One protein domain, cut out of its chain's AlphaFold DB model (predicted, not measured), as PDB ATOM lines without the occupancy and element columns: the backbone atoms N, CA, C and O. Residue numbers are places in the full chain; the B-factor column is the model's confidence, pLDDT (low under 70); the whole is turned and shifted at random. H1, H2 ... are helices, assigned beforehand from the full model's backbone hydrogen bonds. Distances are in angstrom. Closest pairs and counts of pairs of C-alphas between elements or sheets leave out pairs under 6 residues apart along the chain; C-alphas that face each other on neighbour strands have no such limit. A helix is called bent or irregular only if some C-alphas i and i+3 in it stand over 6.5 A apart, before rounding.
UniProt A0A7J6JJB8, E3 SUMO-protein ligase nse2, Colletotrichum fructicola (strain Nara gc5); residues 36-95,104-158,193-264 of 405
ATOM      1  N   LEU A  36     160.884 202.358 424.008       73.94
ATOM      2  CA  LEU A  36     161.516 201.117 424.449       73.94
ATOM      3  C   LEU A  36     161.262 200.861 425.938       73.94
ATOM      4  O   LEU A  36     161.474 201.746 426.769       73.94
ATOM      5  N   THR A  37     160.883 199.631 426.289       82.56
ATOM      6  CA  THR A  37     160.770 199.230 427.696       82.56
ATOM      7  C   THR A  37     162.145 199.227 428.362       82.56
ATOM      8  O   THR A  37     163.155 198.920 427.725       82.56
ATOM      9  N   ASP A  38     162.208 199.494 429.668       81.12
ATOM     10  CA  ASP A  38     163.476 199.451 430.416       81.12
ATOM     11  C   ASP A  38     164.166 198.080 430.328       81.12
ATOM     12  O   ASP A  38     165.394 197.988 430.326       81.12
ATOM     13  N   GLN A  39     163.384 197.002 430.200       85.88
ATOM     14  CA  GLN A  39     163.907 195.659 429.953       85.88
ATOM     15  C   GLN A  39     164.595 195.559 428.585       85.88
ATOM     16  O   GLN A  39     165.682 194.990 428.501       85.88
ATOM     17  N   ALA A  40     163.999 196.122 427.529       83.31
ATOM     18  CA  ALA A  40     164.598 196.141 426.198       83.31
ATOM     19  C   ALA A  40     165.881 196.986 426.164       83.31
ATOM     20  O   ALA A  40     166.870 196.557 425.576       83.31
ATOM     21  N   LYS A  41     165.909 198.133 426.863       81.88
ATOM     22  CA  LYS A  41     167.120 198.965 426.998       81.88
ATOM     23  C   LYS A  41     168.262 198.181 427.652       81.88
ATOM     24  O   LYS A  41     169.362 198.133 427.112       81.88
ATOM     25  N   ARG A  42     167.982 197.485 428.763       84.12
ATOM     26  CA  ARG A  42     168.963 196.613 429.438       84.12
ATOM     27  C   ARG A  42     169.429 195.462 428.548       84.12
ATOM     28  O   ARG A  42     170.621 195.180 428.519       84.12
ATOM     29  N   ALA A  43     168.518 194.837 427.801       87.38
ATOM     30  CA  ALA A  43     168.857 193.751 426.884       87.38
ATOM     31  C   ALA A  43     169.805 194.216 425.763       87.38
ATOM     32  O   ALA A  43     170.740 193.497 425.425       87.38
ATOM     33  N   ILE A  44     169.621 195.432 425.230       84.31
ATOM     34  CA  ILE A  44     170.538 196.016 424.236       84.31
ATOM     35  C   ILE A  44     171.932 196.220 424.836       84.31
ATOM     36  O   ILE A  44     172.921 195.824 424.221       84.31
ATOM     37  N   SER A  45     172.023 196.759 426.053       81.94
ATOM     38  CA  SER A  45     173.305 196.900 426.758       81.94
ATOM     39  C   SER A  45     173.958 195.549 427.091       81.94
ATOM     40  O   SER A  45     175.180 195.450 427.179       81.94
ATOM     41  N   GLU A  46     173.173 194.486 427.271       88.12
ATOM     42  CA  GLU A  46     173.686 193.140 427.546       88.12
ATOM     43  C   GLU A  46     174.238 192.445 426.289       88.12
ATOM     44  O   GLU A  46     175.194 191.673 426.393       88.12
ATOM     45  N   LEU A  47     173.734 192.772 425.088       86.94
ATOM     46  CA  LEU A  47     174.219 192.203 423.820       86.94
ATOM     47  C   LEU A  47     175.722 192.430 423.608       86.94
ATOM     48  O   LEU A  47     176.423 191.516 423.161       86.94
ATOM     49  N   SER A  48     176.238 193.606 423.985       82.44
ATOM     50  CA  SER A  48     177.672 193.904 423.878       82.44
ATOM     51  C   SER A  48     178.535 193.055 424.813       82.44
ATOM     52  O   SER A  48     179.733 192.907 424.584       82.44
ATOM     53  N   ASN A  49     177.935 192.496 425.867       86.25
ATOM     54  CA  ASN A  49     178.600 191.633 426.840       86.25
ATOM     55  C   ASN A  49     178.272 190.147 426.628       86.25
ATOM     56  O   ASN A  49     178.582 189.315 427.482       86.25
ATOM     57  N   SER A  50     177.678 189.788 425.487       89.81
ATOM     58  CA  SER A  50     177.363 188.397 425.175       89.81
ATOM     59  C   SER A  50     178.619 187.516 425.163       89.81
ATOM     60  O   SER A  50     179.735 187.943 424.843       89.81
ATOM     61  N   ARG A  51     178.445 186.240 425.526       91.38
ATOM     62  CA  ARG A  51     179.547 185.267 425.585       91.38
ATOM     63  C   ARG A  51     180.233 185.091 424.229       91.38
ATOM     64  O   ARG A  51     181.440 184.868 424.184       91.38
ATOM     65  N   ASP A  52     179.477 185.200 423.142       90.69
ATOM     66  CA  ASP A  52     179.996 184.999 421.790       90.69
ATOM     67  C   ASP A  52     180.891 186.162 421.341       90.69
ATOM     68  O   ASP A  52     181.933 185.906 420.739       90.69
ATOM     69  N   VAL A  53     180.580 187.407 421.729       90.50
ATOM     70  CA  VAL A  53     181.457 188.573 421.497       90.50
ATOM     71  C   VAL A  53     182.794 188.392 422.217       90.50
ATOM     72  O   VAL A  53     183.854 188.546 421.612       90.50
ATOM     73  N   HIS A  54     182.762 187.972 423.486       91.00
ATOM     74  CA  HIS A  54     183.980 187.679 424.246       91.00
ATOM     75  C   HIS A  54     184.790 186.534 423.630       91.00
ATOM     76  O   HIS A  54     186.017 186.603 423.550       91.00
ATOM     77  N   ARG A  55     184.110 185.478 423.170       95.12
ATOM     78  CA  ARG A  55     184.749 184.334 422.515       95.12
ATOM     79  C   ARG A  55     185.414 184.744 421.204       95.12
ATOM     80  O   ARG A  55     186.551 184.354 420.961       95.12
ATOM     81  N   TYR A  56     184.734 185.544 420.389       94.75
ATOM     82  CA  TYR A  56     185.272 186.059 419.135       94.75
ATOM     83  C   TYR A  56     186.486 186.967 419.370       94.75
ATOM     84  O   TYR A  56     187.534 186.736 418.773       94.75
ATOM     85  N   ALA A  57     186.402 187.906 420.317       93.75
ATOM     86  CA  ALA A  57     187.533 188.752 420.702       93.75
ATOM     87  C   ALA A  57     188.737 187.932 421.208       93.75
ATOM     88  O   ALA A  57     189.883 188.225 420.868       93.75
ATOM     89  N   SER A  58     188.487 186.869 421.979       94.62
ATOM     90  CA  SER A  58     189.530 185.937 422.422       94.62
ATOM     91  C   SER A  58     190.176 185.192 421.248       94.62
ATOM     92  O   SER A  58     191.401 185.116 421.161       94.62
ATOM     93  N   HIS A  59     189.375 184.707 420.293       95.94
ATOM     94  CA  HIS A  59     189.889 184.057 419.088       95.94
ATOM     95  C   HIS A  59     190.728 184.998 418.222       95.94
ATOM     96  O   HIS A  59     191.753 184.561 417.709       95.94
ATOM     97  N   ILE A  60     190.357 186.278 418.102       96.38
ATOM     98  CA  ILE A  60     191.176 187.275 417.397       96.38
ATOM     99  C   ILE A  60     192.556 187.390 418.054       96.38
ATOM    100  O   ILE A  60     193.568 187.221 417.377       96.38
ATOM    101  N   LYS A  61     192.608 187.579 419.379       94.38
ATOM    102  CA  LYS A  61     193.875 187.667 420.126       94.38
ATOM    103  C   LYS A  61     194.733 186.408 419.983       94.38
ATOM    104  O   LYS A  61     195.942 186.497 419.781       94.38
ATOM    105  N   GLN A  62     194.113 185.230 420.054       95.62
ATOM    106  CA  GLN A  62     194.810 183.958 419.862       95.62
ATOM    107  C   GLN A  62     195.387 183.847 418.443       95.62
ATOM    108  O   GLN A  62     196.537 183.444 418.282       95.62
ATOM    109  N   SER A  63     194.616 184.225 417.421       96.44
ATOM    110  CA  SER A  63     195.065 184.215 416.028       96.44
ATOM    111  C   SER A  63     196.234 185.173 415.797       96.44
ATOM    112  O   SER A  63     197.214 184.769 415.181       96.44
ATOM    113  N   ILE A  64     196.181 186.389 416.351       95.31
ATOM    114  CA  ILE A  64     197.282 187.370 416.314       95.31
ATOM    115  C   ILE A  64     198.570 186.761 416.886       95.31
ATOM    116  O   ILE A  64     199.626 186.827 416.254       95.31
ATOM    117  N   SER A  65     198.478 186.125 418.058       92.88
ATOM    118  CA  SER A  65     199.621 185.479 418.716       92.88
ATOM    119  C   SER A  65     200.187 184.320 417.888       92.88
ATOM    120  O   SER A  65     201.385 184.278 417.613       92.88
ATOM    121  N   ASN A  66     199.322 183.421 417.407       95.06
ATOM    122  CA  ASN A  66     199.731 182.255 416.620       95.06
ATOM    123  C   ASN A  66     200.380 182.653 415.286       95.06
ATOM    124  O   ASN A  66     201.399 182.081 414.904       95.06
ATOM    125  N   LEU A  67     199.811 183.643 414.589       95.56
ATOM    126  CA  LEU A  67     200.376 184.177 413.352       95.56
ATOM    127  C   LEU A  67     201.761 184.778 413.599       95.56
ATOM    128  O   LEU A  67     202.716 184.424 412.907       95.56
ATOM    129  N   SER A  68     201.886 185.610 414.634       93.00
ATOM    130  CA  SER A  68     203.162 186.223 415.012       93.00
ATOM    131  C   SER A  68     204.223 185.167 415.320       93.00
ATOM    132  O   SER A  68     205.334 185.234 414.796       93.00
ATOM    133  N   GLN A  69     203.865 184.153 416.109       92.06
ATOM    134  CA  GLN A  69     204.760 183.058 416.470       92.06
ATOM    135  C   GLN A  69     205.181 182.230 415.246       92.06
ATOM    136  O   GLN A  69     206.362 181.937 415.087       92.06
ATOM    137  N   SER A  70     204.250 181.912 414.342       93.94
ATOM    138  CA  SER A  70     204.561 181.137 413.133       93.94
ATOM    139  C   SER A  70     205.548 181.855 412.208       93.94
ATOM    140  O   SER A  70     206.499 181.249 411.719       93.94
ATOM    141  N   VAL A  71     205.382 183.169 412.021       93.69
ATOM    142  CA  VAL A  71     206.306 183.987 411.225       93.69
ATOM    143  C   VAL A  71     207.684 184.032 411.866       93.69
ATOM    144  O   VAL A  71     208.693 183.940 411.167       93.69
ATOM    145  N   ALA A  72     207.733 184.159 413.188       91.00
ATOM    146  CA  ALA A  72     208.981 184.167 413.928       91.00
ATOM    147  C   ALA A  72     209.755 182.850 413.766       91.00
ATOM    148  O   ALA A  72     210.938 182.878 413.444       91.00
ATOM    149  N   GLU A  73     209.076 181.711 413.910       90.75
ATOM    150  CA  GLU A  73     209.673 180.375 413.787       90.75
ATOM    151  C   GLU A  73     210.215 180.097 412.381       90.75
ATOM    152  O   GLU A  73     211.311 179.557 412.227       90.75
ATOM    153  N   VAL A  74     209.479 180.493 411.340       92.00
ATOM    154  CA  VAL A  74     209.909 180.305 409.946       92.00
ATOM    155  C   VAL A  74     211.132 181.172 409.617       92.00
ATOM    156  O   VAL A  74     212.071 180.713 408.957       92.00
ATOM    157  N   ASN A  75     211.162 182.411 410.111       92.06
ATOM    158  CA  ASN A  75     212.306 183.303 409.922       92.06
ATOM    159  C   ASN A  75     213.530 182.860 410.737       92.06
ATOM    160  O   ASN A  75     214.642 182.881 410.210       92.06
ATOM    161  N   ASP A  76     213.331 182.363 411.962       89.88
ATOM    162  CA  ASP A  76     214.386 181.717 412.750       89.88
ATOM    163  C   ASP A  76     214.990 180.535 411.996       89.88
ATOM    164  O   ASP A  76     216.201 180.480 411.800       89.88
ATOM    165  N   ALA A  77     214.151 179.626 411.492       89.25
ATOM    166  CA  ALA A  77     214.615 178.467 410.737       89.25
ATOM    167  C   ALA A  77     215.416 178.873 409.489       89.25
ATOM    168  O   ALA A  77     216.402 178.219 409.144       89.25
ATOM    169  N   THR A  78     215.027 179.963 408.826       90.94
ATOM    170  CA  THR A  78     215.759 180.501 407.672       90.94
ATOM    171  C   THR A  78     217.120 181.045 408.093       90.94
ATOM    172  O   THR A  78     218.139 180.692 407.494       90.94
ATOM    173  N   ARG A  79     217.177 181.843 409.164       88.75
ATOM    174  CA  ARG A  79     218.428 182.388 409.709       88.75
ATOM    175  C   ARG A  79     219.379 181.282 410.168       88.75
ATOM    176  O   ARG A  79     220.551 181.298 409.795       88.75
ATOM    177  N   ASP A  80     218.881 180.303 410.916       88.19
ATOM    178  CA  ASP A  80     219.685 179.202 411.451       88.19
ATOM    179  C   ASP A  80     220.295 178.359 410.314       88.19
ATOM    180  O   ASP A  80     221.421 177.872 410.415       88.19
ATOM    181  N   ARG A  81     219.586 178.222 409.182       89.50
ATOM    182  CA  ARG A  81     220.086 177.533 407.974       89.50
ATOM    183  C   ARG A  81     221.207 178.320 407.309       89.50
ATOM    184  O   ARG A  81     222.230 177.735 406.955       89.50
ATOM    185  N   HIS A  82     221.071 179.640 407.223       88.50
ATOM    186  CA  HIS A  82     222.141 180.514 406.741       88.50
ATOM    187  C   HIS A  82     223.365 180.504 407.657       88.50
ATOM    188  O   HIS A  82     224.501 180.537 407.187       88.50
ATOM    189  N   GLU A  83     223.166 180.463 408.972       88.00
ATOM    190  CA  GLU A  83     224.267 180.344 409.924       88.00
ATOM    191  C   GLU A  83     224.977 178.993 409.802       88.00
ATOM    192  O   GLU A  83     226.206 178.949 409.762       88.00
ATOM    193  N   GLN A  84     224.229 177.900 409.638       88.56
ATOM    194  CA  GLN A  84     224.803 176.581 409.383       88.56
ATOM    195  C   GLN A  84     225.661 176.570 408.108       88.56
ATOM    196  O   GLN A  84     226.773 176.040 408.134       88.56
ATOM    197  N   LEU A  85     225.189 177.182 407.015       88.44
ATOM    198  CA  LEU A  85     225.969 177.316 405.779       88.44
ATOM    199  C   LEU A  85     227.237 178.146 405.988       88.44
ATOM    200  O   LEU A  85     228.307 177.729 405.549       88.44
ATOM    201  N   ARG A  86     227.151 179.264 406.720       88.88
ATOM    202  CA  ARG A  86     228.324 180.083 407.070       88.88
ATOM    203  C   ARG A  86     229.352 179.296 407.883       88.88
ATOM    204  O   ARG A  86     230.536 179.357 407.569       88.88
ATOM    205  N   ARG A  87     228.915 178.505 408.871       88.38
ATOM    206  CA  ARG A  87     229.803 177.639 409.671       88.38
ATOM    207  C   ARG A  87     230.464 176.549 408.819       88.38
ATOM    208  O   ARG A  87     231.650 176.290 408.988       88.38
ATOM    209  N   ILE A  88     229.725 175.919 407.900       87.44
ATOM    210  CA  ILE A  88     230.279 174.909 406.978       87.44
ATOM    211  C   ILE A  88     231.295 175.545 406.016       87.44
ATOM    212  O   ILE A  88     232.361 174.972 405.793       87.44
ATOM    213  N   ALA A  89     230.991 176.729 405.480       86.69
ATOM    214  CA  ALA A  89     231.886 177.466 404.593       86.69
ATOM    215  C   ALA A  89     233.172 177.914 405.309       86.69
ATOM    216  O   ALA A  89     234.255 177.745 404.756       86.69
ATOM    217  N   ALA A  90     233.071 178.410 406.548       87.56
ATOM    218  CA  ALA A  90     234.227 178.786 407.365       87.56
ATOM    219  C   ALA A  90     235.144 177.583 407.647       87.56
ATOM    220  O   ALA A  90     236.338 177.647 407.370       87.56
ATOM    221  N   LYS A  91     234.575 176.442 408.064       86.69
ATOM    222  CA  LYS A  91     235.340 175.199 408.280       86.69
ATOM    223  C   LYS A  91     236.040 174.698 407.012       86.69
ATOM    224  O   LYS A  91     237.120 174.123 407.102       86.69
ATOM    225  N   ARG A  92     235.446 174.907 405.830       83.81
ATOM    226  CA  ARG A  92     236.105 174.592 404.551       83.81
ATOM    227  C   ARG A  92     237.235 175.564 404.240       83.81
ATOM    228  O   ARG A  92     238.261 175.127 403.751       83.81
ATOM    229  N   ALA A  93     237.057 176.854 404.513       84.56
ATOM    230  CA  ALA A  93     238.107 177.848 404.303       84.56
ATOM    231  C   ALA A  93     239.329 177.611 405.211       84.56
ATOM    232  O   ALA A  93     240.449 177.911 404.811       84.56
ATOM    233  N   GLU A  94     239.117 177.060 406.408       84.19
ATOM    234  CA  GLU A  94     240.176 176.689 407.357       84.19
ATOM    235  C   GLU A  94     240.844 175.341 407.035       84.19
ATOM    236  O   GLU A  94     241.994 175.114 407.409       84.19
ATOM    237  N   SER A  95     240.142 174.430 406.354       80.25
ATOM    238  CA  SER A  95     240.688 173.131 405.961       80.25
ATOM    239  C   SER A  95     241.432 173.237 404.631       80.25
ATOM    240  O   SER A  95     240.838 173.523 403.600       80.25
ATOM    241  N   ARG A 104     226.080 166.990 401.396       84.56
ATOM    242  CA  ARG A 104     225.284 167.486 402.528       84.56
ATOM    243  C   ARG A 104     225.148 169.009 402.519       84.56
ATOM    244  O   ARG A 104     224.106 169.521 402.905       84.56
ATOM    245  N   GLU A 105     226.188 169.724 402.112       87.69
ATOM    246  CA  GLU A 105     226.164 171.180 402.000       87.69
ATOM    247  C   GLU A 105     225.270 171.630 400.850       87.69
ATOM    248  O   GLU A 105     224.429 172.496 401.057       87.69
ATOM    249  N   GLU A 106     225.378 170.984 399.687       89.81
ATOM    250  CA  GLU A 106     224.513 171.258 398.533       89.81
ATOM    251  C   GLU A 106     223.027 171.083 398.885       89.81
ATOM    252  O   GLU A 106     222.188 171.887 398.486       89.81
ATOM    253  N   GLN A 107     222.689 170.066 399.689       89.31
ATOM    254  CA  GLN A 107     221.321 169.861 400.179       89.31
ATOM    255  C   GLN A 107     220.852 170.983 401.117       89.31
ATOM    256  O   GLN A 107     219.705 171.422 401.018       89.31
ATOM    257  N   VAL A 108     221.712 171.448 402.031       89.12
ATOM    258  CA  VAL A 108     221.378 172.554 402.948       89.12
ATOM    259  C   VAL A 108     221.250 173.869 402.176       89.12
ATOM    260  O   VAL A 108     220.335 174.639 402.452       89.12
ATOM    261  N   GLU A 109     222.108 174.102 401.184       90.94
ATOM    262  CA  GLU A 109     222.066 175.269 400.299       90.94
ATOM    263  C   GLU A 109     220.784 175.288 399.461       90.94
ATOM    264  O   GLU A 109     220.089 176.301 399.427       90.94
ATOM    265  N   ALA A 110     220.398 174.152 398.872       92.19
ATOM    266  CA  ALA A 110     219.141 174.027 398.137       92.19
ATOM    267  C   ALA A 110     217.914 174.295 399.027       92.19
ATOM    268  O   ALA A 110     216.970 174.959 398.600       92.19
ATOM    269  N   HIS A 111     217.925 173.813 400.275       89.56
ATOM    270  CA  HIS A 111     216.845 174.077 401.225       89.56
ATOM    271  C   HIS A 111     216.805 175.545 401.674       89.56
ATOM    272  O   HIS A 111     215.723 176.113 401.793       89.56
ATOM    273  N   ALA A 112     217.961 176.169 401.924       90.81
ATOM    274  CA  ALA A 112     218.036 177.591 402.260       90.81
ATOM    275  C   ALA A 112     217.489 178.457 401.115       90.81
ATOM    276  O   ALA A 112     216.628 179.296 401.356       90.81
ATOM    277  N   ALA A 113     217.871 178.156 399.870       91.19
ATOM    278  CA  ALA A 113     217.363 178.849 398.690       91.19
ATOM    279  C   ALA A 113     215.840 178.697 398.512       91.19
ATOM    280  O   ALA A 113     215.166 179.644 398.105       91.19
ATOM    281  N   ALA A 114     215.278 177.525 398.831       91.75
ATOM    282  CA  ALA A 114     213.830 177.322 398.812       91.75
ATOM    283  C   ALA A 114     213.117 178.192 399.864       91.75
ATOM    284  O   ALA A 114     212.105 178.822 399.554       91.75
ATOM    285  N   LEU A 115     213.670 178.275 401.081       91.19
ATOM    286  CA  LEU A 115     213.147 179.158 402.125       91.19
ATOM    287  C   LEU A 115     213.246 180.634 401.719       91.19
ATOM    288  O   LEU A 115     212.271 181.365 401.864       91.19
ATOM    289  N   ASP A 116     214.365 181.071 401.144       88.62
ATOM    290  CA  ASP A 116     214.539 182.463 400.708       88.62
ATOM    291  C   ASP A 116     213.520 182.898 399.651       88.62
ATOM    292  O   ASP A 116     213.147 184.071 399.597       88.62
ATOM    293  N   ALA A 117     213.046 181.962 398.828       90.88
ATOM    294  CA  ALA A 117     212.020 182.235 397.831       90.88
ATOM    295  C   ALA A 117     210.610 182.347 398.442       90.88
ATOM    296  O   ALA A 117     209.828 183.203 398.029       90.88
ATOM    297  N   GLU A 118     210.264 181.491 399.408       92.44
ATOM    298  CA  GLU A 118     208.889 181.366 399.918       92.44
ATOM    299  C   GLU A 118     208.615 182.242 401.154       92.44
ATOM    300  O   GLU A 118     207.555 182.868 401.267       92.44
ATOM    301  N   VAL A 119     209.581 182.339 402.070       93.06
ATOM    302  CA  VAL A 119     209.422 182.997 403.377       93.06
ATOM    303  C   VAL A 119     209.065 184.483 403.275       93.06
ATOM    304  O   VAL A 119     208.181 184.910 404.024       93.06
ATOM    305  N   PRO A 120     209.639 185.295 402.362       91.12
ATOM    306  CA  PRO A 120     209.226 186.692 402.212       91.12
ATOM    307  C   PRO A 120     207.749 186.835 401.819       91.12
ATOM    308  O   PRO A 120     207.048 187.703 402.343       91.12
ATOM    309  N   GLY A 121     207.261 185.957 400.935       91.94
ATOM    310  CA  GLY A 121     205.863 185.923 400.512       91.94
ATOM    311  C   GLY A 121     204.931 185.592 401.675       91.94
ATOM    312  O   GLY A 121     204.033 186.376 401.975       91.94
ATOM    313  N   LEU A 122     205.218 184.500 402.390       93.31
ATOM    314  CA  LEU A 122     204.448 184.089 403.568       93.31
ATOM    315  C   LEU A 122     204.465 185.150 404.673       93.31
ATOM    316  O   LEU A 122     203.441 185.412 405.297       93.31
ATOM    317  N   THR A 123     205.608 185.801 404.901       93.81
ATOM    318  CA  THR A 123     205.733 186.858 405.916       93.81
ATOM    319  C   THR A 123     204.838 188.056 405.572       93.81
ATOM    320  O   THR A 123     204.178 188.601 406.457       93.81
ATOM    321  N   ARG A 124     204.763 188.450 404.292       93.88
ATOM    322  CA  ARG A 124     203.859 189.513 403.816       93.88
ATOM    323  C   ARG A 124     202.388 189.110 403.940       93.88
ATOM    324  O   ARG A 124     201.573 189.927 404.361       93.88
ATOM    325  N   ASP A 125     202.053 187.865 403.620       94.44
ATOM    326  CA  ASP A 125     200.677 187.373 403.712       94.44
ATOM    327  C   ASP A 125     200.203 187.296 405.176       94.44
ATOM    328  O   ASP A 125     199.067 187.663 405.484       94.44
ATOM    329  N   VAL A 126     201.083 186.900 406.103       95.06
ATOM    330  CA  VAL A 126     200.776 186.931 407.541       95.06
ATOM    331  C   VAL A 126     200.652 188.360 408.065       95.06
ATOM    332  O   VAL A 126     199.756 188.620 408.865       95.06
ATOM    333  N   GLU A 127     201.488 189.299 407.618       94.81
ATOM    334  CA  GLU A 127     201.334 190.717 407.973       94.81
ATOM    335  C   GLU A 127     199.959 191.251 407.544       94.81
ATOM    336  O   GLU A 127     199.267 191.887 408.342       94.81
ATOM    337  N   ALA A 128     199.530 190.934 406.320       95.44
ATOM    338  CA  ALA A 128     198.229 191.353 405.813       95.44
ATOM    339  C   ALA A 128     197.080 190.725 406.622       95.44
ATOM    340  O   ALA A 128     196.131 191.417 406.994       95.44
ATOM    341  N   ALA A 129     197.188 189.435 406.956       96.62
ATOM    342  CA  ALA A 129     196.225 188.752 407.818       96.62
ATOM    343  C   ALA A 129     196.192 189.340 409.240       96.62
ATOM    344  O   ALA A 129     195.125 189.440 409.844       96.62
ATOM    345  N   LEU A 130     197.339 189.766 409.774       95.81
ATOM    346  CA  LEU A 130     197.426 190.435 411.068       95.81
ATOM    347  C   LEU A 130     196.663 191.763 411.045       95.81
ATOM    348  O   LEU A 130     195.868 192.013 411.947       95.81
ATOM    349  N   ARG A 131     196.851 192.590 410.007       95.12
ATOM    350  CA  ARG A 131     196.097 193.844 409.852       95.12
ATOM    351  C   ARG A 131     194.591 193.609 409.737       95.12
ATOM    352  O   ARG A 131     193.843 194.305 410.415       95.12
ATOM    353  N   ASP A 132     194.149 192.588 408.998       96.12
ATOM    354  CA  ASP A 132     192.725 192.204 408.939       96.12
ATOM    355  C   ASP A 132     192.176 191.806 410.323       96.12
ATOM    356  O   ASP A 132     191.070 192.191 410.700       96.12
ATOM    357  N   LEU A 133     192.952 191.079 411.136       96.69
ATOM    358  CA  LEU A 133     192.553 190.739 412.506       96.69
ATOM    359  C   LEU A 133     192.471 191.963 413.425       96.69
ATOM    360  O   LEU A 133     191.554 192.037 414.244       96.69
ATOM    361  N   LEU A 134     193.388 192.923 413.285       95.75
ATOM    362  CA  LEU A 134     193.351 194.178 414.043       95.75
ATOM    363  C   LEU A 134     192.163 195.053 413.628       95.75
ATOM    364  O   LEU A 134     191.503 195.631 414.492       95.75
ATOM    365  N   ASP A 135     191.831 195.090 412.337       96.00
ATOM    366  CA  ASP A 135     190.635 195.772 411.834       96.00
ATOM    367  C   ASP A 135     189.359 195.138 412.411       96.00
ATOM    368  O   ASP A 135     188.466 195.837 412.892       96.00
ATOM    369  N   ARG A 136     189.289 193.799 412.461       95.62
ATOM    370  CA  ARG A 136     188.182 193.072 413.111       95.62
ATOM    371  C   ARG A 136     188.111 193.333 414.613       95.62
ATOM    372  O   ARG A 136     187.014 193.378 415.163       95.62
ATOM    373  N   GLN A 137     189.250 193.483 415.285       94.81
ATOM    374  CA  GLN A 137     189.291 193.833 416.704       94.81
ATOM    375  C   GLN A 137     188.714 195.230 416.940       94.81
ATOM    376  O   GLN A 137     187.849 195.386 417.802       94.81
ATOM    377  N   ALA A 138     189.135 196.215 416.141       94.75
ATOM    378  CA  ALA A 138     188.598 197.571 416.197       94.75
ATOM    379  C   ALA A 138     187.088 197.585 415.923       94.75
ATOM    380  O   ALA A 138     186.332 198.192 416.677       94.75
ATOM    381  N   GLN A 139     186.626 196.816 414.929       94.25
ATOM    382  CA  GLN A 139     185.202 196.676 414.629       94.25
ATOM    383  C   GLN A 139     184.393 196.154 415.826       94.25
ATOM    384  O   GLN A 139     183.303 196.656 416.089       94.25
ATOM    385  N   VAL A 140     184.908 195.172 416.574       93.81
ATOM    386  CA  VAL A 140     184.230 194.646 417.775       93.81
ATOM    387  C   VAL A 140     184.138 195.706 418.879       93.81
ATOM    388  O   VAL A 140     183.119 195.798 419.567       93.81
ATOM    389  N   GLU A 141     185.185 196.511 419.060       93.00
ATOM    390  CA  GLU A 141     185.187 197.608 420.031       93.00
ATOM    391  C   GLU A 141     184.221 198.727 419.632       93.00
ATOM    392  O   GLU A 141     183.489 199.245 420.478       93.00
ATOM    393  N   ASP A 142     184.172 199.067 418.350       94.50
ATOM    394  CA  ASP A 142     183.274 200.084 417.817       94.50
ATOM    395  C   ASP A 142     181.816 199.629 417.824       94.50
ATOM    396  O   ASP A 142     180.944 200.407 418.203       94.50
ATOM    397  N   ASP A 143     181.538 198.355 417.539       92.12
ATOM    398  CA  ASP A 143     180.208 197.763 417.707       92.12
ATOM    399  C   ASP A 143     179.732 197.853 419.161       92.12
ATOM    400  O   ASP A 143     178.564 198.152 419.423       92.12
ATOM    401  N   LYS A 144     180.635 197.633 420.125       92.00
ATOM    402  CA  LYS A 144     180.329 197.795 421.550       92.00
ATOM    403  C   LYS A 144     180.003 199.251 421.896       92.00
ATOM    404  O   LYS A 144     179.040 199.482 422.626       92.00
ATOM    405  N   LYS A 145     180.761 200.220 421.370       92.69
ATOM    406  CA  LYS A 145     180.481 201.656 421.564       92.69
ATOM    407  C   LYS A 145     179.162 202.062 420.906       92.69
ATOM    408  O   LYS A 145     178.347 202.699 421.558       92.69
ATOM    409  N   ALA A 146     178.911 201.634 419.670       93.69
ATOM    410  CA  ALA A 146     177.683 201.933 418.938       93.69
ATOM    411  C   ALA A 146     176.437 201.384 419.652       93.69
ATOM    412  O   ALA A 146     175.420 202.071 419.743       93.69
ATOM    413  N   LEU A 147     176.514 200.170 420.214       91.31
ATOM    414  CA  LEU A 147     175.440 199.603 421.036       91.31
ATOM    415  C   LEU A 147     175.203 200.405 422.323       91.31
ATOM    416  O   LEU A 147     174.049 200.610 422.697       91.31
ATOM    417  N   ALA A 148     176.271 200.863 422.983       89.88
ATOM    418  CA  ALA A 148     176.168 201.697 424.179       89.88
ATOM    419  C   ALA A 148     175.546 203.070 423.868       89.88
ATOM    420  O   ALA A 148     174.571 203.443 424.509       89.88
ATOM    421  N   GLU A 149     176.023 203.762 422.827       91.44
ATOM    422  CA  GLU A 149     175.475 205.049 422.368       91.44
ATOM    423  C   GLU A 149     173.995 204.928 421.980       91.44
ATOM    424  O   GLU A 149     173.178 205.765 422.364       91.44
ATOM    425  N   THR A 150     173.625 203.841 421.292       89.81
ATOM    426  CA  THR A 150     172.221 203.558 420.962       89.81
ATOM    427  C   THR A 150     171.393 203.385 422.238       89.81
ATOM    428  O   THR A 150     170.321 203.972 422.369       89.81
ATOM    429  N   ALA A 151     171.873 202.592 423.203       87.69
ATOM    430  CA  ALA A 151     171.166 202.381 424.464       87.69
ATOM    431  C   ALA A 151     170.996 203.688 425.258       87.69
ATOM    432  O   ALA A 151     169.912 203.925 425.795       87.69
ATOM    433  N   ASP A 152     172.023 204.537 425.290       87.88
ATOM    434  CA  ASP A 152     172.007 205.831 425.972       87.88
ATOM    435  C   ASP A 152     171.030 206.806 425.302       87.88
ATOM    436  O   ASP A 152     170.205 207.413 425.987       87.88
ATOM    437  N   TYR A 153     171.018 206.883 423.966       87.81
ATOM    438  CA  TYR A 153     170.056 207.700 423.221       87.81
ATOM    439  C   TYR A 153     168.609 207.376 423.626       87.81
ATOM    440  O   TYR A 153     167.874 208.256 424.077       87.81
ATOM    441  N   PHE A 154     168.216 206.096 423.604       83.88
ATOM    442  CA  PHE A 154     166.862 205.686 424.006       83.88
ATOM    443  C   PHE A 154     166.602 205.772 425.523       83.88
ATOM    444  O   PHE A 154     165.443 205.758 425.950       83.88
ATOM    445  N   GLN A 155     167.635 205.855 426.368       82.19
ATOM    446  CA  GLN A 155     167.475 206.154 427.798       82.19
ATOM    447  C   GLN A 155     167.163 207.630 428.049       82.19
ATOM    448  O   GLN A 155     166.395 207.923 428.961       82.19
ATOM    449  N   THR A 156     167.719 208.537 427.243       82.75
ATOM    450  CA  THR A 156     167.517 209.989 427.394       82.75
ATOM    451  C   THR A 156     166.165 210.489 426.883       82.75
ATOM    452  O   THR A 156     165.758 211.596 427.235       82.75
ATOM    453  N   LEU A 157     165.448 209.684 426.090       79.00
ATOM    454  CA  LEU A 157     164.118 210.043 425.604       79.00
ATOM    455  C   LEU A 157     163.104 210.152 426.760       79.00
ATOM    456  O   LEU A 157     163.127 209.311 427.668       79.00
ATOM    457  N   PRO A 158     162.187 211.142 426.728       68.00
ATOM    458  CA  PRO A 158     161.164 211.309 427.756       68.00
ATOM    459  C   PRO A 158     160.352 210.025 427.945       68.00
ATOM    460  O   PRO A 158     159.807 209.471 426.991       68.00
ATOM    461  N   SER A 193     163.822 204.493 414.392       84.38
ATOM    462  CA  SER A 193     163.898 203.092 414.790       84.38
ATOM    463  C   SER A 193     165.239 202.769 415.445       84.38
ATOM    464  O   SER A 193     166.289 203.175 414.952       84.38
ATOM    465  N   VAL A 194     165.221 201.932 416.490       84.56
ATOM    466  CA  VAL A 194     166.434 201.434 417.171       84.56
ATOM    467  C   VAL A 194     167.440 200.839 416.193       84.56
ATOM    468  O   VAL A 194     168.645 201.025 416.341       84.56
ATOM    469  N   ILE A 195     166.948 200.107 415.192       87.56
ATOM    470  CA  ILE A 195     167.798 199.449 414.200       87.56
ATOM    471  C   ILE A 195     168.490 200.488 413.317       87.56
ATOM    472  O   ILE A 195     169.660 200.312 412.980       87.56
ATOM    473  N   ASP A 196     167.792 201.560 412.952       90.00
ATOM    474  CA  ASP A 196     168.338 202.592 412.076       90.00
ATOM    475  C   ASP A 196     169.316 203.491 412.829       90.00
ATOM    476  O   ASP A 196     170.404 203.738 412.316       90.00
ATOM    477  N   THR A 197     169.017 203.850 414.080       90.00
ATOM    478  CA  THR A 197     169.965 204.533 414.973       90.00
ATOM    479  C   THR A 197     171.231 203.690 415.169       90.00
ATOM    480  O   THR A 197     172.338 204.178 414.961       90.00
ATOM    481  N   LEU A 198     171.104 202.384 415.443       91.06
ATOM    482  CA  LEU A 198     172.265 201.492 415.561       91.06
ATOM    483  C   LEU A 198     173.080 201.408 414.259       91.06
ATOM    484  O   LEU A 198     174.310 201.381 414.295       91.06
ATOM    485  N   ARG A 199     172.414 201.343 413.100       94.25
ATOM    486  CA  ARG A 199     173.086 201.344 411.790       94.25
ATOM    487  C   ARG A 199     173.832 202.650 411.540       94.25
ATOM    488  O   ARG A 199     174.938 202.588 411.015       94.25
ATOM    489  N   GLN A 200     173.256 203.786 411.927       93.88
ATOM    490  CA  GLN A 200     173.905 205.095 411.837       93.88
ATOM    491  C   GLN A 200     175.153 205.141 412.719       93.88
ATOM    492  O   GLN A 200     176.238 205.343 412.182       93.88
ATOM    493  N   HIS A 201     175.046 204.807 414.011       94.31
ATOM    494  CA  HIS A 201     176.208 204.757 414.909       94.31
ATOM    495  C   HIS A 201     177.309 203.829 414.377       94.31
ATOM    496  O   HIS A 201     178.480 204.196 414.366       94.31
ATOM    497  N   ARG A 202     176.951 202.642 413.868       94.56
ATOM    498  CA  ARG A 202     177.918 201.723 413.241       94.56
ATOM    499  C   ARG A 202     178.594 202.320 412.011       94.56
ATOM    500  O   ARG A 202     179.801 202.161 411.853       94.56
ATOM    501  N   ALA A 203     177.834 202.975 411.137       95.19
ATOM    502  CA  ALA A 203     178.374 203.614 409.942       95.19
ATOM    503  C   ALA A 203     179.286 204.797 410.296       95.19
ATOM    504  O   ALA A 203     180.343 204.955 409.685       95.19
ATOM    505  N   ASP A 204     178.917 205.586 411.304       95.75
ATOM    506  CA  ASP A 204     179.709 206.710 411.790       95.75
ATOM    507  C   ASP A 204     181.033 206.235 412.388       95.75
ATOM    508  O   ASP A 204     182.082 206.713 411.955       95.75
ATOM    509  N   LYS A 205     181.016 205.227 413.272       94.31
ATOM    510  CA  LYS A 205     182.250 204.624 413.806       94.31
ATOM    511  C   LYS A 205     183.111 203.998 412.713       94.31
ATOM    512  O   LYS A 205     184.318 204.216 412.686       94.31
ATOM    513  N   ALA A 206     182.505 203.285 411.762       93.25
ATOM    514  CA  ALA A 206     183.243 202.713 410.638       93.25
ATOM    515  C   ALA A 206     183.933 203.798 409.794       93.25
ATOM    516  O   ALA A 206     185.078 203.620 409.381       93.25
ATOM    517  N   ARG A 207     183.272 204.940 409.570       95.31
ATOM    518  CA  ARG A 207     183.851 206.086 408.858       95.31
ATOM    519  C   ARG A 207     184.942 206.779 409.675       95.31
ATOM    520  O   ARG A 207     185.972 207.131 409.110       95.31
ATOM    521  N   GLU A 208     184.741 206.958 410.979       94.44
ATOM    522  CA  GLU A 208     185.773 207.472 411.890       94.44
ATOM    523  C   GLU A 208     187.037 206.609 411.813       94.44
ATOM    524  O   GLU A 208     188.126 207.143 411.622       94.44
ATOM    525  N   TYR A 209     186.883 205.284 411.864       93.19
ATOM    526  CA  TYR A 209     187.993 204.343 411.764       93.19
ATOM    527  C   TYR A 209     188.685 204.376 410.392       93.19
ATOM    528  O   TYR A 209     189.912 204.360 410.315       93.19
ATOM    529  N   GLN A 210     187.920 204.472 409.300       91.56
ATOM    530  CA  GLN A 210     188.464 204.586 407.939       91.56
ATOM    531  C   GLN A 210     189.240 205.888 407.708       91.56
ATOM    532  O   GLN A 210     190.179 205.897 406.917       91.56
ATOM    533  N   ASN A 211     188.868 206.968 408.399       94.38
ATOM    534  CA  ASN A 211     189.550 208.258 408.313       94.38
ATOM    535  C   ASN A 211     190.865 208.307 409.108       94.38
ATOM    536  O   ASN A 211     191.631 209.261 408.956       94.38
ATOM    537  N   LEU A 212     191.136 207.318 409.965       92.81
ATOM    538  CA  LEU A 212     192.409 207.229 410.672       92.81
ATOM    539  C   LEU A 212     193.534 206.883 409.698       92.81
ATOM    540  O   LEU A 212     193.401 206.012 408.836       92.81
ATOM    541  N   ASN A 213     194.690 207.516 409.898       92.00
ATOM    542  CA  ASN A 213     195.883 207.161 409.141       92.00
ATOM    543  C   ASN A 213     196.342 205.729 409.494       92.00
ATOM    544  O   ASN A 213     196.154 205.262 410.619       92.00
ATOM    545  N   VAL A 214     197.028 205.057 408.570       91.19
ATOM    546  CA  VAL A 214     197.633 203.723 408.747       91.19
ATOM    547  C   VAL A 214     198.499 203.666 410.010       91.19
ATOM    548  O   VAL A 214     198.396 202.728 410.802       91.19
ATOM    549  N   TYR A 215     199.275 204.724 410.265       90.06
ATOM    550  CA  TYR A 215     200.059 204.863 411.493       90.06
ATOM    551  C   TYR A 215     199.191 204.802 412.762       90.06
ATOM    552  O   TYR A 215     199.523 204.104 413.718       90.06
ATOM    553  N   GLN A 216     198.055 205.500 412.775       91.19
ATOM    554  CA  GLN A 216     197.150 205.524 413.928       91.19
ATOM    555  C   GLN A 216     196.432 204.185 414.112       91.19
ATOM    556  O   GLN A 216     196.224 203.761 415.246       91.19
ATOM    557  N   ARG A 217     196.086 203.510 413.010       91.69
ATOM    558  CA  ARG A 217     195.389 202.218 413.032       91.69
ATOM    559  C   ARG A 217     196.273 201.083 413.532       91.69
ATOM    560  O   ARG A 217     195.817 200.262 414.325       91.69
ATOM    561  N   TYR A 218     197.527 201.038 413.084       94.00
ATOM    562  CA  TYR A 218     198.393 199.882 413.317       94.00
ATOM    563  C   TYR A 218     199.650 200.207 414.116       94.00
ATOM    564  O   TYR A 218     199.958 199.490 415.058       94.00
ATOM    565  N   ALA A 219     200.379 201.282 413.800       89.12
ATOM    566  CA  ALA A 219     201.677 201.544 414.434       89.12
ATOM    567  C   ALA A 219     201.560 201.852 415.938       89.12
ATOM    568  O   ALA A 219     202.444 201.494 416.714       89.12
ATOM    569  N   LEU A 220     200.457 202.484 416.353       89.94
ATOM    570  CA  LEU A 220     200.142 202.728 417.766       89.94
ATOM    571  C   LEU A 220     199.568 201.497 418.484       89.94
ATOM    572  O   LEU A 220     199.441 201.506 419.708       89.94
ATOM    573  N   ASN A 221     199.210 200.442 417.749       91.88
ATOM    574  CA  ASN A 221     198.663 199.235 418.340       91.88
ATOM    575  C   ASN A 221     199.789 198.367 418.924       91.88
ATOM    576  O   ASN A 221     200.721 197.960 418.226       91.88
ATOM    577  N   ASN A 222     199.671 198.043 420.213       90.25
ATOM    578  CA  ASN A 222     200.639 197.217 420.935       90.25
ATOM    579  C   ASN A 222     200.819 195.829 420.310       90.25
ATOM    580  O   ASN A 222     201.931 195.305 420.318       90.25
ATOM    581  N   ASP A 223     199.752 195.247 419.760       91.31
ATOM    582  CA  ASP A 223     199.795 193.908 419.173       91.31
ATOM    583  C   ASP A 223     200.595 193.917 417.856       91.31
ATOM    584  O   ASP A 223     201.441 193.049 417.630       91.31
ATOM    585  N   TYR A 224     200.434 194.963 417.035       93.88
ATOM    586  CA  TYR A 224     201.242 195.164 415.825       93.88
ATOM    587  C   TYR A 224     202.708 195.473 416.160       93.88
ATOM    588  O   TYR A 224     203.626 194.921 415.550       93.88
ATOM    589  N   ALA A 225     202.941 196.316 417.169       91.00
ATOM    590  CA  ALA A 225     204.284 196.611 417.658       91.00
ATOM    591  C   ALA A 225     204.989 195.348 418.179       91.00
ATOM    592  O   ALA A 225     206.177 195.148 417.919       91.00
ATOM    593  N   GLY A 226     204.261 194.475 418.884       89.25
ATOM    594  CA  GLY A 226     204.744 193.170 419.329       89.25
ATOM    595  C   GLY A 226     205.137 192.271 418.157       89.25
ATOM    596  O   GLY A 226     206.240 191.727 418.151       89.25
ATOM    597  N   PHE A 227     204.289 192.186 417.129       93.56
ATOM    598  CA  PHE A 227     204.593 191.456 415.897       93.56
ATOM    599  C   PHE A 227     205.860 191.975 415.205       93.56
ATOM    600  O   PHE A 227     206.751 191.186 414.895       93.56
ATOM    601  N   LYS A 228     205.989 193.295 415.000       91.88
ATOM    602  CA  LYS A 228     207.171 193.890 414.351       91.88
ATOM    603  C   LYS A 228     208.451 193.625 415.141       91.88
ATOM    604  O   LYS A 228     209.453 193.252 414.537       91.88
ATOM    605  N   LYS A 229     208.415 193.742 416.475       89.94
ATOM    606  CA  LYS A 229     209.542 193.369 417.351       89.94
ATOM    607  C   LYS A 229     209.926 191.902 417.180       89.94
ATOM    608  O   LYS A 229     211.104 191.591 417.037       89.94
ATOM    609  N   LEU A 230     208.936 191.014 417.181       90.69
ATOM    610  CA  LEU A 230     209.147 189.575 417.080       90.69
ATOM    611  C   LEU A 230     209.732 189.172 415.720       90.69
ATOM    612  O   LEU A 230     210.679 188.386 415.666       90.69
ATOM    613  N   LEU A 231     209.197 189.736 414.636       91.44
ATOM    614  CA  LEU A 231     209.707 189.553 413.282       91.44
ATOM    615  C   LEU A 231     211.140 190.078 413.169       91.44
ATOM    616  O   LEU A 231     212.017 189.361 412.703       91.44
ATOM    617  N   HIS A 232     211.398 191.298 413.637       90.19
ATOM    618  CA  HIS A 232     212.727 191.901 413.594       90.19
ATOM    619  C   HIS A 232     213.767 191.054 414.341       90.19
ATOM    620  O   HIS A 232     214.845 190.785 413.815       90.19
ATOM    621  N   ASP A 233     213.429 190.585 415.544       89.69
ATOM    622  CA  ASP A 233     214.274 189.672 416.317       89.69
ATOM    623  C   ASP A 233     214.528 188.342 415.584       89.69
ATOM    624  O   ASP A 233     215.636 187.811 415.623       89.69
ATOM    625  N   ALA A 234     213.530 187.818 414.864       89.81
ATOM    626  CA  ALA A 234     213.689 186.602 414.069       89.81
ATOM    627  C   ALA A 234     214.667 186.793 412.902       89.81
ATOM    628  O   ALA A 234     215.516 185.942 412.650       89.81
ATOM    629  N   VAL A 235     214.572 187.926 412.210       88.44
ATOM    630  CA  VAL A 235     215.385 188.200 411.020       88.44
ATOM    631  C   VAL A 235     216.822 188.552 411.390       88.44
ATOM    632  O   VAL A 235     217.758 188.023 410.790       88.44
ATOM    633  N   HIS A 236     217.010 189.421 412.383       83.69
ATOM    634  CA  HIS A 236     218.324 189.989 412.692       83.69
ATOM    635  C   HIS A 236     219.032 189.318 413.877       83.69
ATOM    636  O   HIS A 236     220.250 189.440 414.002       83.69
ATOM    637  N   GLY A 237     218.310 188.571 414.717       82.19
ATOM    638  CA  GLY A 237     218.864 187.964 415.927       82.19
ATOM    639  C   GLY A 237     219.202 188.990 417.015       82.19
ATOM    640  O   GLY A 237     218.760 190.138 416.980       82.19
ATOM    641  N   ASP A 238     219.996 188.565 418.001       72.62
ATOM    642  CA  ASP A 238     220.288 189.361 419.203       72.62
ATOM    643  C   ASP A 238     221.288 190.499 418.993       72.62
ATOM    644  O   ASP A 238     221.199 191.517 419.674       72.62
ATOM    645  N   LEU A 239     222.214 190.329 418.048       70.94
ATOM    646  CA  LEU A 239     223.256 191.303 417.701       70.94
ATOM    647  C   LEU A 239     222.862 192.171 416.494       70.94
ATOM    648  O   LEU A 239     223.707 192.825 415.886       70.94
ATOM    649  N   GLY A 240     221.589 192.109 416.106       68.94
ATOM    650  CA  GLY A 240     221.044 192.866 414.994       68.94
ATOM    651  C   GLY A 240     220.921 194.366 415.282       68.94
ATOM    652  O   GLY A 240     221.020 194.784 416.437       68.94
ATOM    653  N   PRO A 241     220.634 195.176 414.245       79.38
ATOM    654  CA  PRO A 241     220.220 196.567 414.417       79.38
ATOM    655  C   PRO A 241     219.045 196.701 415.397       79.38
ATOM    656  O   PRO A 241     218.331 195.739 415.675       79.38
ATOM    657  N   THR A 242     218.807 197.891 415.933       81.25
ATOM    658  CA  THR A 242     217.604 198.128 416.741       81.25
ATOM    659  C   THR A 242     216.367 198.230 415.845       81.25
ATOM    660  O   THR A 242     216.451 198.570 414.665       81.25
ATOM    661  N   LEU A 243     215.189 197.918 416.402       83.00
ATOM    662  CA  LEU A 243     213.937 198.046 415.658       83.00
ATOM    663  C   LEU A 243     213.723 199.519 415.255       83.00
ATOM    664  O   LEU A 243     213.720 200.377 416.144       83.00
ATOM    665  N   PRO A 244     213.454 199.818 413.969       85.25
ATOM    666  CA  PRO A 244     213.165 201.176 413.526       85.25
ATOM    667  C   PRO A 244     211.965 201.788 414.254       85.25
ATOM    668  O   PRO A 244     211.034 201.083 414.659       85.25
ATOM    669  N   ASN A 245     211.952 203.119 414.357       86.19
ATOM    670  CA  ASN A 245     210.824 203.862 414.917       86.19
ATOM    671  C   ASN A 245     209.511 203.500 414.195       86.19
ATOM    672  O   ASN A 245     209.487 203.334 412.974       86.19
ATOM    673  N   ALA A 246     208.410 203.446 414.945       87.19
ATOM    674  CA  ALA A 246     207.069 203.132 414.460       87.19
ATOM    675  C   ALA A 246     206.622 203.953 413.238       87.19
ATOM    676  O   ALA A 246     205.837 203.469 412.426       87.19
ATOM    677  N   LYS A 247     207.125 205.186 413.077       86.00
ATOM    678  CA  LYS A 247     206.824 206.028 411.905       86.00
ATOM    679  C   LYS A 247     207.362 205.457 410.589       86.00
ATOM    680  O   LYS A 247     206.786 205.735 409.552       86.00
ATOM    681  N   ARG A 248     208.426 204.649 410.636       87.25
ATOM    682  CA  ARG A 248     209.080 204.042 409.462       87.25
ATOM    683  C   ARG A 248     208.560 202.638 409.145       87.25
ATOM    684  O   ARG A 248     209.112 201.954 408.292       87.25
ATOM    685  N   TRP A 249     207.543 202.158 409.867       89.50
ATOM    686  CA  TRP A 249     206.981 200.822 409.628       89.50
ATOM    687  C   TRP A 249     206.093 200.751 408.391       89.50
ATOM    688  O   TRP A 249     205.806 199.645 407.934       89.50
ATOM    689  N   PHE A 250     205.675 201.903 407.875       91.69
ATOM    690  CA  PHE A 250     204.856 202.044 406.685       91.69
ATOM    691  C   PHE A 250     205.518 203.048 405.742       91.69
ATOM    692  O   PHE A 250     206.178 203.975 406.215       91.69
ATOM    693  N   ASP A 251     205.368 202.833 404.441       88.88
ATOM    694  CA  ASP A 251     205.738 203.811 403.420       88.88
ATOM    695  C   ASP A 251     204.653 204.898 403.270       88.88
ATOM    696  O   ASP A 251     203.606 204.855 403.930       88.88
ATOM    697  N   ASP A 252     204.901 205.880 402.400       85.25
ATOM    698  CA  ASP A 252     203.964 206.981 402.121       85.25
ATOM    699  C   ASP A 252     202.637 206.501 401.507       85.25
ATOM    700  O   ASP A 252     201.617 207.192 401.571       85.25
ATOM    701  N   GLU A 253     202.630 205.296 400.940       84.50
ATOM    702  CA  GLU A 253     201.473 204.647 400.324       84.50
ATOM    703  C   GLU A 253     200.680 203.797 401.337       84.50
ATOM    704  O   GLU A 253     199.591 203.305 401.032       84.50
ATOM    705  N   GLY A 254     201.186 203.654 402.566       81.81
ATOM    706  CA  GLY A 254     200.569 202.877 403.636       81.81
ATOM    707  C   GLY A 254     200.856 201.374 403.576       81.81
ATOM    708  O   GLY A 254     200.227 200.604 404.313       81.81
ATOM    709  N   ASN A 255     201.791 200.928 402.736       87.12
ATOM    710  CA  ASN A 255     202.255 199.550 402.722       87.12
ATOM    711  C   ASN A 255     203.266 199.310 403.851       87.12
ATOM    712  O   ASN A 255     204.079 200.175 404.178       87.12
ATOM    713  N   PRO A 256     203.244 198.120 404.469       88.19
ATOM    714  CA  PRO A 256     204.188 197.763 405.514       88.19
ATOM    715  C   PRO A 256     205.604 197.609 404.949       88.19
ATOM    716  O   PRO A 256     205.859 196.777 404.078       88.19
ATOM    717  N   VAL A 257     206.562 198.319 405.538       86.75
ATOM    718  CA  VAL A 257     207.983 198.090 405.274       86.75
ATOM    719  C   VAL A 257     208.397 196.807 405.995       86.75
ATOM    720  O   VAL A 257     208.273 196.685 407.223       86.75
ATOM    721  N   MET A 258     208.841 195.816 405.224       82.81
ATOM    722  CA  MET A 258     209.264 194.514 405.737       82.81
ATOM    723  C   MET A 258     210.791 194.458 405.870       82.81
ATOM    724  O   MET A 258     211.488 194.980 404.998       82.81
ATOM    725  N   PRO A 259     211.332 193.831 406.933       77.19
ATOM    726  CA  PRO A 259     212.774 193.680 407.086       77.19
ATOM    727  C   PRO A 259     213.378 192.938 405.897       77.19
ATOM    728  O   PRO A 259     212.796 191.976 405.384       77.19
ATOM    729  N   ARG A 260     214.568 193.366 405.472       69.56
ATOM    730  CA  ARG A 260     215.302 192.675 404.416       69.56
ATOM    731  C   ARG A 260     215.798 191.332 404.956       69.56
ATOM    732  O   ARG A 260     216.664 191.291 405.825       69.56
ATOM    733  N   MET A 261     215.240 190.246 404.430       67.00
ATOM    734  CA  MET A 261     215.629 188.884 404.799       67.00
ATOM    735  C   MET A 261     217.054 188.573 404.328       67.00
ATOM    736  O   MET A 261     217.478 189.054 403.275       67.00
ATOM    737  N   ALA A 262     217.779 187.752 405.095       55.53
ATOM    738  CA  ALA A 262     219.204 187.468 404.900       55.53
ATOM    739  C   ALA A 262     219.579 186.971 403.481       55.53
ATOM    740  O   ALA A 262     220.690 187.246 403.032       55.53
ATOM    741  N   GLY A 263     218.661 186.320 402.754       44.41
ATOM    742  CA  GLY A 263     218.869 185.854 401.374       44.41
ATOM    743  C   GLY A 263     218.481 186.840 400.259       44.41
ATOM    744  O   GLY A 263     218.866 186.657 399.106       44.41
ATOM    745  N   ALA A 264     217.785 187.944 400.555       46.81
ATOM    746  CA  ALA A 264     217.316 188.904 399.540       46.81
ATOM    747  C   ALA A 264     218.416 189.875 399.046       46.81
ATOM    748  O   ALA A 264     218.140 190.905 398.421       46.81
TER     749      ALA A 264
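What this domain is: This is residues 36 to 95, 104 to 158 and 193 to 264 of the 405 residues of the protein "E3 SUMO-protein ligase nse2" of Colletotrichum fructicola (strain Nara gc5) (UniProt A0A7J6JJB8). This is a long, loose rod of helices: two very long ones, H2 and the bent H3, run side by side in opposite directions and overlap along part of their lengths, with H1 beside one end of H3 and H4 slanting across that same region. H6 packs on H2 near the middle of the rod, little H5 sits nearby, residues 237 to 264 form a tail with no named element, and residues 90 to 95 stick out at one end. The printed part has 187 residues with six named helices, H1 to H6 in chain order, and no named strand: all helix. It is loose, with a radius of gyration of the C-alphas of 23.3 A and spans of 91 by 34 by 24 A.

How they stand to each other: Begin with H1, residues 38 to 47, and go on to H2, residues 51 to 94; the two are only just apart, 8.4 A at the closest. By its hydrogen bonds H3, residues 104 to 156, was assigned as one helix, but it is bent: C-alphas 117 and 120 are 6.8 A apart. Its arms H3a, residues 104 to 117, and H3b, residues 120 to 156, stand at 37 degrees, only just a steep tilt. With residues 147 to 155 alone H3b touches H1 at a shallow tilt of 9 degrees, opposite ways, closest at the C-alphas of Lys 41 and Ala 151, 5.9 A. With residues 53 to 71 alone H2 touches H3b at a shallow tilt of 19 degrees, opposite ways, closest at the C-alphas of Val 71 and Thr 123, 6.1 A. H4, residues 194 to 210, touches residues 139 to 150 of H3b alone at a steep tilt of 40 degrees, closest at the C-alphas of Ala 146 and His 201, 5.1 A. H5, residues 214 to 219, touches no helix. H6, residues 222 to 236, touches residues 64 to 79 of H2 alone, the same way at 13 degrees, closest at the C-alphas of Asp 76 and Ala 234, 5.1 A. H2, H3b and H6 form an up and down bundle, each running against the one before. In H1, H2, H3a, H3b, H4, H5 and H6 every O i to N i+4 pair is within hydrogen-bond range.

Where its parts are: Find C-alpha 38 at (163.476, 199.451, 430.416), where H1 begins. H2 runs 63.9 A to C-alpha 94 at (240.176, 176.689, 407.357). H3a is 20.4 A long, H3b 54.0 A and H4 24.1 A. H6 runs 20.8 A to C-alpha 236 at (218.324, 189.989, 412.692).

The domain as a whole: The C-alphas farthest apart, those of Ser 95 and Pro 158, are 90.9 A apart. Residues 96 to 103 and 159 to 192 are not printed, with C-alpha gaps of 16.8 A and 15.6 A. Look for pLDDT under 70 at residues 158, 240 and 260 to 264.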